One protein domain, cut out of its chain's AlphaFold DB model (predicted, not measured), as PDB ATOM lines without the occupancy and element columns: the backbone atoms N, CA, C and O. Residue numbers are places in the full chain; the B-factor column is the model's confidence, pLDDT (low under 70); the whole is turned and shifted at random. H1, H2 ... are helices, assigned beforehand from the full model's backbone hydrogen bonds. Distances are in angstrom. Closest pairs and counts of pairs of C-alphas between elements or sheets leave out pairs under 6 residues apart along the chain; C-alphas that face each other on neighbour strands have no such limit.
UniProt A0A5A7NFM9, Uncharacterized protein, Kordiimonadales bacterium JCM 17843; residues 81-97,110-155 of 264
ATOM      1  N   ASN A  81      29.021  93.429  23.695       88.75
ATOM      2  CA  ASN A  81      29.429  93.077  22.356       88.75
ATOM      3  C   ASN A  81      28.736  91.765  21.968       88.75
ATOM      4  O   ASN A  81      29.032  90.721  22.552       88.75
ATOM      5  N   PRO A  82      27.832  91.781  20.976       90.88
ATOM      6  CA  PRO A  82      27.049  90.606  20.639       90.88
ATOM      7  C   PRO A  82      27.920  89.434  20.178       90.88
ATOM      8  O   PRO A  82      27.556  88.296  20.446       90.88
ATOM      9  N   ASP A  83      29.074  89.679  19.548       90.69
ATOM     10  CA  ASP A  83      29.976  88.614  19.096       90.69
ATOM     11  C   ASP A  83      30.671  87.909  20.271       90.69
ATOM     12  O   ASP A  83      30.765  86.680  20.282       90.69
ATOM     13  N   VAL A  84      31.096  88.666  21.288       90.25
ATOM     14  CA  VAL A  84      31.726  88.116  22.501       90.25
ATOM     15  C   VAL A  84      30.692  87.389  23.359       90.25
ATOM     16  O   VAL A  84      30.895  86.235  23.735       90.25
ATOM     17  N   GLU A  85      29.547  88.026  23.609       90.81
ATOM     18  CA  GLU A  85      28.486  87.462  24.445       90.81
ATOM     19  C   GLU A  85      27.846  86.221  23.809       90.81
ATOM     20  O   GLU A  85      27.519  85.260  24.508       90.81
ATOM     21  N   ALA A  86      27.665  86.199  22.485       92.75
ATOM     22  CA  ALA A  86      27.128  85.030  21.798       92.75
ATOM     23  C   ALA A  86      28.109  83.851  21.817       92.75
ATOM     24  O   ALA A  86      27.682  82.719  22.045       92.75
ATOM     25  N   ALA A  87      29.410  84.103  21.634       92.25
ATOM     26  CA  ALA A  87      30.435  83.070  21.773       92.25
ATOM     27  C   ALA A  87      30.458  82.497  23.201       92.25
ATOM     28  O   ALA A  87      30.350  81.286  23.373       92.25
ATOM     29  N   TRP A  88      30.467  83.359  24.221       90.19
ATOM     30  CA  TRP A  88      30.442  82.940  25.625       90.19
ATOM     31  C   TRP A  88      29.187  82.129  25.990       90.19
ATOM     32  O   TRP A  88      29.262  81.112  26.687       90.19
ATOM     33  N   LYS A  89      28.008  82.531  25.495       92.31
ATOM     34  CA  LYS A  89      26.759  81.770  25.683       92.31
ATOM     35  C   LYS A  89      26.784  80.426  24.955       92.31
ATOM     36  O   LYS A  89      26.285  79.440  25.503       92.31
ATOM     37  N   ARG A  90      27.385  80.366  23.760       92.25
ATOM     38  CA  ARG A  90      27.572  79.116  23.012       92.25
ATOM     39  C   ARG A  90      28.445  78.140  23.794       92.25
ATOM     40  O   ARG A  90      28.042  76.990  23.961       92.25
ATOM     41  N   ASP A  91      29.567  78.608  24.330       92.25
ATOM     42  CA  ASP A  91      30.483  77.787  25.128       92.25
ATOM     43  C   ASP A  91      29.815  77.275  26.410       92.25
ATOM     44  O   ASP A  91      29.906  76.089  26.730       92.25
ATOM     45  N   GLN A  92      29.046  78.122  27.103       90.38
ATOM     46  CA  GLN A  92      28.266  77.683  28.262       90.38
ATOM     47  C   GLN A  92      27.219  76.633  27.911       90.38
ATOM     48  O   GLN A  92      27.099  75.637  28.623       90.38
ATOM     49  N   LYS A  93      26.463  76.816  26.821       90.88
ATOM     50  CA  LYS A  93      25.475  75.818  26.396       90.88
ATOM     51  C   LYS A  93      26.143  74.504  25.995       90.88
ATOM     52  O   LYS A  93      25.591  73.446  26.283       90.88
ATOM     53  N   ALA A  94      27.314  74.560  25.365       89.56
ATOM     54  CA  ALA A  94      28.095  73.378  25.015       89.56
ATOM     55  C   ALA A  94      28.645  72.644  26.252       89.56
ATOM     56  O   ALA A  94      28.747  71.418  26.230       89.56
ATOM     57  N   ALA A  95      28.952  73.370  27.332       92.38
ATOM     58  CA  ALA A  95      29.395  72.799  28.603       92.38
ATOM     59  C   ALA A  95      28.266  72.119  29.401       92.38
ATOM     60  O   ALA A  95      28.541  71.313  30.293       92.38
ATOM     61  N   LEU A  96      26.995  72.414  29.097       91.00
ATOM     62  CA  LEU A  96      25.865  71.749  29.744       91.00
ATOM     63  C   LEU A  96      25.822  70.254  29.380       91.00
ATOM     64  O   LEU A  96      26.082  69.871  28.234       91.00
ATOM     65  N   PRO A  97      25.425  69.382  30.325       91.31
ATOM     66  CA  PRO A  97      25.287  67.963  30.040       91.31
ATOM     67  C   PRO A  97      24.230  67.733  28.955       91.31
ATOM     68  O   PRO A  97      23.099  68.219  29.032       91.31
ATOM     69  N   ARG A 110      18.899  61.496  10.462       85.81
ATOM     70  CA  ARG A 110      17.820  62.482  10.461       85.81
ATOM     71  C   ARG A 110      17.216  62.567   9.070       85.81
ATOM     72  O   ARG A 110      17.859  62.311   8.056       85.81
ATOM     73  N   ARG A 111      15.960  63.005   8.999       86.31
ATOM     74  CA  ARG A 111      15.292  63.214   7.708       86.31
ATOM     75  C   ARG A 111      16.017  64.249   6.839       86.31
ATOM     76  O   ARG A 111      16.095  64.073   5.632       86.31
ATOM     77  N   THR A 112      16.589  65.272   7.466       86.06
ATOM     78  CA  THR A 112      17.418  66.300   6.817       86.06
ATOM     79  C   THR A 112      18.706  65.744   6.214       86.06
ATOM     80  O   THR A 112      19.204  66.310   5.250       86.06
ATOM     81  N   ASP A 113      19.227  64.632   6.741       86.12
ATOM     82  CA  ASP A 113      20.445  63.998   6.220       86.12
ATOM     83  C   ASP A 113      20.146  63.254   4.906       86.12
ATOM     84  O   ASP A 113      20.970  63.227   3.994       86.12
ATOM     85  N   ARG A 114      18.932  62.692   4.784       87.56
ATOM     86  CA  ARG A 114      18.438  62.015   3.570       87.56
ATOM     87  C   ARG A 114      17.962  62.981   2.490       87.56
ATOM     88  O   ARG A 114      18.089  62.688   1.304       87.56
ATOM     89  N   GLU A 115      17.369  64.096   2.899       90.25
ATOM     90  CA  GLU A 115      16.725  65.079   2.026       90.25
ATOM     91  C   GLU A 115      17.331  66.475   2.282       90.25
ATOM     92  O   GLU A 115      16.790  67.244   3.083       90.25
ATOM     93  N   PRO A 116      18.445  66.841   1.610       86.94
ATOM     94  CA  PRO A 116      19.128  68.121   1.841       86.94
ATOM     95  C   PRO A 116      18.279  69.354   1.507       86.94
ATOM     96  O   PRO A 116      18.524  70.439   2.020       86.94
ATOM     97  N   ASN A 117      17.253  69.203   0.668       89.56
ATOM     98  CA  ASN A 117      16.274  70.247   0.353       89.56
ATOM     99  C   ASN A 117      15.375  70.628   1.542       89.56
ATOM    100  O   ASN A 117      14.626  71.595   1.434       89.56
ATOM    101  N   LEU A 118      15.411  69.866   2.640       87.94
ATOM    102  CA  LEU A 118      14.738  70.209   3.893       87.94
ATOM    103  C   LEU A 118      15.582  71.121   4.791       87.94
ATOM    104  O   LEU A 118      15.078  71.540   5.832       87.94
ATOM    105  N   LEU A 119      16.841  71.396   4.430       88.44
ATOM    106  CA  LEU A 119      17.663  72.361   5.150       88.44
ATOM    107  C   LEU A 119      17.097  73.769   4.935       88.44
ATOM    108  O   LEU A 119      16.871  74.195   3.801       88.44
ATOM    109  N   ASP A 120      16.870  74.480   6.031       87.56
ATOM    110  CA  ASP A 120      16.414  75.860   6.044       87.56
ATOM    111  C   ASP A 120      17.435  76.785   6.725       87.56
ATOM    112  O   ASP A 120      18.523  76.382   7.140       87.56
ATOM    113  N   PHE A 121      17.075  78.064   6.831       87.25
ATOM    114  CA  PHE A 121      17.894  79.096   7.465       87.25
ATOM    115  C   PHE A 121      18.356  78.721   8.888       87.25
ATOM    116  O   PHE A 121      19.474  79.049   9.280       87.25
ATOM    117  N   TYR A 122      17.535  78.011   9.665       84.81
ATOM    118  CA  TYR A 122      17.839  77.645  11.052       84.81
ATOM    119  C   TYR A 122      18.784  76.443  11.167       84.81
ATOM    120  O   TYR A 122      19.251  76.131  12.262       84.81
ATOM    121  N   ASN A 123      19.089  75.760  10.061       84.75
ATOM    122  CA  ASN A 123      20.119  74.724  10.046       84.75
ATOM    123  C   ASN A 123      21.540  75.304  10.027       84.75
ATOM    124  O   ASN A 123      22.443  74.681  10.583       84.75
ATOM    125  N   GLU A 124      21.736  76.473   9.412       82.62
ATOM    126  CA  GLU A 124      23.030  77.173   9.360       82.62
ATOM    127  C   GLU A 124      23.179  78.211  10.480       82.62
ATOM    128  O   GLU A 124      24.295  78.493  10.920       82.62
ATOM    129  N   HIS A 125      22.059  78.757  10.965       88.56
ATOM    130  CA  HIS A 125      22.033  79.779  12.004       88.56
ATOM    131  C   HIS A 125      21.485  79.228  13.319       88.56
ATOM    132  O   HIS A 125      20.293  78.957  13.461       88.56
ATOM    133  N   ASP A 126      22.378  79.099  14.298       87.62
ATOM    134  CA  ASP A 126      22.014  78.751  15.666       87.62
ATOM    135  C   ASP A 126      21.464  79.961  16.442       87.62
ATOM    136  O   ASP A 126      21.524  81.113  16.007       87.62
ATOM    137  N   GLU A 127      20.957  79.707  17.648       87.00
ATOM    138  CA  GLU A 127      20.466  80.745  18.569       87.00
ATOM    139  C   GLU A 127      21.540  81.761  19.012       87.00
ATOM    140  O   GLU A 127      21.213  82.763  19.646       87.00
ATOM    141  N   PHE A 128      22.811  81.514  18.683       91.31
ATOM    142  CA  PHE A 128      23.959  82.370  18.987       91.31
ATOM    143  C   PHE A 128      24.534  83.032  17.731       91.31
ATOM    144  O   PHE A 128      25.635  83.588  17.755       91.31
ATOM    145  N   THR A 129      23.835  82.955  16.601       90.88
ATOM    146  CA  THR A 129      24.279  83.619  15.385       90.88
ATOM    147  C   THR A 129      23.931  85.100  15.474       90.88
ATOM    148  O   THR A 129      22.766  85.485  15.519       90.88
ATOM    149  N   VAL A 130      24.965  85.940  15.498       91.19
ATOM    150  CA  VAL A 130      24.835  87.393  15.644       91.19
ATOM    151  C   VAL A 130      24.359  88.031  14.346       91.19
ATOM    152  O   VAL A 130      25.001  87.886  13.299       91.19
ATOM    153  N   ALA A 131      23.266  88.797  14.406       92.00
ATOM    154  CA  ALA A 131      22.759  89.498  13.239       92.00
ATOM    155  C   ALA A 131      23.515  90.823  13.002       92.00
ATOM    156  O   ALA A 131      23.941  91.494  13.946       92.00
ATOM    157  N   PRO A 132      23.598  91.308  11.746       92.94
ATOM    158  CA  PRO A 132      24.182  92.620  11.448       92.94
ATOM    159  C   PRO A 132      23.505  93.784  12.186       92.94
ATOM    160  O   PRO A 132      24.131  94.809  12.450       92.94
ATOM    161  N   LYS A 133      22.215  93.639  12.513       92.75
ATOM    162  CA  LYS A 133      21.463  94.624  13.299       92.75
ATOM    163  C   LYS A 133      22.000  94.740  14.727       92.75
ATOM    164  O   LYS A 133      22.065  95.853  15.240       92.75
ATOM    165  N   ASP A 134      22.406  93.628  15.333       90.69
ATOM    166  CA  ASP A 134      22.885  93.592  16.716       90.69
ATOM    167  C   ASP A 134      24.242  94.289  16.828       90.69
ATOM    168  O   ASP A 134      24.435  95.130  17.704       90.69
ATOM    169  N   ARG A 135      25.139  94.043  15.862       92.50
ATOM    170  CA  ARG A 135      26.430  94.748  15.761       92.50
ATOM    171  C   ARG A 135      26.252  96.257  15.611       92.50
ATOM    172  O   ARG A 135      26.857  97.019  16.353       92.50
ATOM    173  N   LYS A 136      25.351  96.696  14.723       93.19
ATOM    174  CA  LYS A 136      25.018  98.126  14.572       93.19
ATOM    175  C   LYS A 136      24.429  98.730  15.849       93.19
ATOM    176  O   LYS A 136      24.678  99.892  16.156       93.19
ATOM    177  N   GLY A 137      23.627  97.957  16.582       91.31
ATOM    178  CA  GLY A 137      23.100  98.362  17.884       91.31
ATOM    179  C   GLY A 137      24.214  98.591  18.905       91.31
ATOM    180  O   GLY A 137      24.210  99.614  19.587       91.31
ATOM    181  N   TYR A 138      25.189  97.684  18.954       90.19
ATOM    182  CA  TYR A 138      26.367  97.799  19.810       90.19
ATOM    183  C   TYR A 138      27.251  98.999  19.446       90.19
ATOM    184  O   TYR A 138      27.620  99.769  20.328       90.19
ATOM    185  N   GLU A 139      27.528  99.226  18.160       91.31
ATOM    186  CA  GLU A 139      28.291 100.397  17.700       91.31
ATOM    187  C   GLU A 139      27.652 101.711  18.163       91.31
ATOM    188  O   GLU A 139      28.343 102.608  18.650       91.31
ATOM    189  N   LYS A 140      26.321 101.811  18.060       93.38
ATOM    190  CA  LYS A 140      25.578 102.978  18.539       93.38
ATOM    191  C   LYS A 140      25.671 103.126  20.060       93.38
ATOM    192  O   LYS A 140      25.949 104.218  20.538       93.38
ATOM    193  N   LEU A 141      25.479 102.037  20.805       89.56
ATOM    194  CA  LEU A 141      25.603 102.032  22.264       89.56
ATOM    195  C   LEU A 141      26.982 102.552  22.702       89.56
ATOM    196  O   LEU A 141      27.070 103.428  23.552       89.56
ATOM    197  N   MET A 142      28.054 102.059  22.077       87.19
ATOM    198  CA  MET A 142      29.422 102.478  22.385       87.19
ATOM    199  C   MET A 142      29.696 103.944  22.025       87.19
ATOM    200  O   MET A 142      30.521 104.593  22.674       87.19
ATOM    201  N   ALA A 143      29.029 104.475  20.998       91.56
ATOM    202  CA  ALA A 143      29.120 105.887  20.643       91.56
ATOM    203  C   ALA A 143      28.436 106.789  21.683       91.56
ATOM    204  O   ALA A 143      28.978 107.843  22.004       91.56
ATOM    205  N   ASP A 144      27.305 106.343  22.232       93.19
ATOM    206  CA  ASP A 144      26.493 107.097  23.196       93.19
ATOM    207  C   ASP A 144      27.041 107.028  24.643       93.19
ATOM    208  O   ASP A 144      26.597 107.789  25.497       93.19
ATOM    209  N   MET A 145      28.000 106.135  24.926       89.81
ATOM    210  CA  MET A 145      28.562 105.920  26.267       89.81
ATOM    211  C   MET A 145      29.607 106.952  26.694       89.81
ATOM    212  O   MET A 145      30.537 107.288  25.943       89.81
ATOM    213  N   GLU A 146      29.523 107.339  27.965       92.75
ATOM    214  CA  GLU A 146      30.476 108.224  28.628       92.75
ATOM    215  C   GLU A 146      31.833 107.526  28.868       92.75
ATOM    216  O   GLU A 146      31.913 106.293  28.922       92.75
ATOM    217  N   PRO A 147      32.936 108.279  29.050       90.94
ATOM    218  CA  PRO A 147      34.264 107.691  29.247       90.94
ATOM    219  C   PRO A 147      34.341 106.716  30.432       90.94
ATOM    220  O   PRO A 147      34.898 105.629  30.304       90.94
ATOM    221  N   TRP A 148      33.721 107.066  31.560       85.62
ATOM    222  CA  TRP A 148      33.737 106.240  32.771       85.62
ATOM    223  C   TRP A 148      32.931 104.935  32.615       85.62
ATOM    224  O   TRP A 148      33.271 103.923  33.223       85.62
ATOM    225  N   GLU A 149      31.894 104.916  31.769       86.19
ATOM    226  CA  GLU A 149      31.121 103.699  31.471       86.19
ATOM    227  C   GLU A 149      31.953 102.705  30.655       86.19
ATOM    228  O   GLU A 149      31.884 101.493  30.874       86.19
ATOM    229  N   LYS A 150      32.784 103.222  29.746       84.44
ATOM    230  CA  LYS A 150      33.723 102.424  28.946       84.44
ATOM    231  C   LYS A 150      34.837 101.846  29.811       84.44
ATOM    232  O   LYS A 150      35.222 100.697  29.621       84.44
ATOM    233  N   GLU A 151      35.337 102.617  30.773       84.25
ATOM    234  CA  GLU A 151      36.319 102.132  31.747       84.25
ATOM    235  C   GLU A 151      35.744 101.010  32.615       84.25
ATOM    236  O   GLU A 151      36.393  99.980  32.776       84.25
ATOM    237  N   LEU A 152      34.506 101.157  33.100       81.62
ATOM    238  CA  LEU A 152      33.836 100.109  33.871       81.62
ATOM    239  C   LEU A 152      33.587  98.836  33.059       81.62
ATOM    240  O   LEU A 152      33.743  97.750  33.600       81.62
ATOM    241  N   GLN A 153      33.236  98.929  31.774       77.81
ATOM    242  CA  GLN A 153      33.100  97.732  30.928       77.81
ATOM    243  C   GLN A 153      34.421  97.003  30.704       77.81
ATOM    244  O   GLN A 153      34.439  95.780  30.598       77.81
ATOM    245  N   ASN A 154      35.520  97.749  30.650       75.38
ATOM    246  CA  ASN A 154      36.858  97.188  30.505       75.38
ATOM    247  C   ASN A 154      37.468  96.753  31.843       75.38
ATOM    248  O   ASN A 154      38.602  96.267  31.866       75.38
ATOM    249  N   LEU A 155      36.740  96.914  32.952       74.69
ATOM    250  CA  LEU A 155      37.134  96.404  34.252       74.69
ATOM    251  C   LEU A 155      37.039  94.871  34.203       74.69
ATOM    252  O   LEU A 155      36.008  94.280  34.509       74.69
TER     253      LEU A 155
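This is residues 81 to 97 and 110 to 155 of the 264 residues of an uncharacterized protein of Kordiimonadales bacterium JCM 17843 (UniProt A0A5A7NFM9). This is an open, flat string of helices: H1 meets H4 with its first residues, H5 folds back beyond H4, and short H2 and H3 lie along a thin arm. The 63 printed residues have five named helices, H1 to H5 in order, and no named strand: all helix. It is extended, radius of gyration 17.3 A, spanning 55 by 29 by 8 A.

Start at H1, residues 82 to 95: its residues 82 to 83 alone touch H4, residues 132 to 144, the closest C-alphas being Pro 82 and Arg 135, 6.4 A apart. They run opposite ways at a steep tilt of 59 degrees. H2, residues 111 to 114, and H3, residues 121 to 124, touch no helix. H5, residues 147 to 153, is close to H4 but not clearly touching: the closest C-alphas, Met 142 and Lys 150, are 7.8 A apart. In H1, H4 and H5 every O i to N i+4 pair is within hydrogen-bond range; H2 and H3 are too short for one.

Find C-alpha 82 at (27.049, 90.606, 20.639); H1 runs 19.6 A. H4 runs 18.8 A; H5 ends at (33.100, 97.732, 30.928).

Residues 98 to 109 are not printed; C-alphas 97 and 110 stand 21.7 A apart. No printed residue is under pLDDT 70.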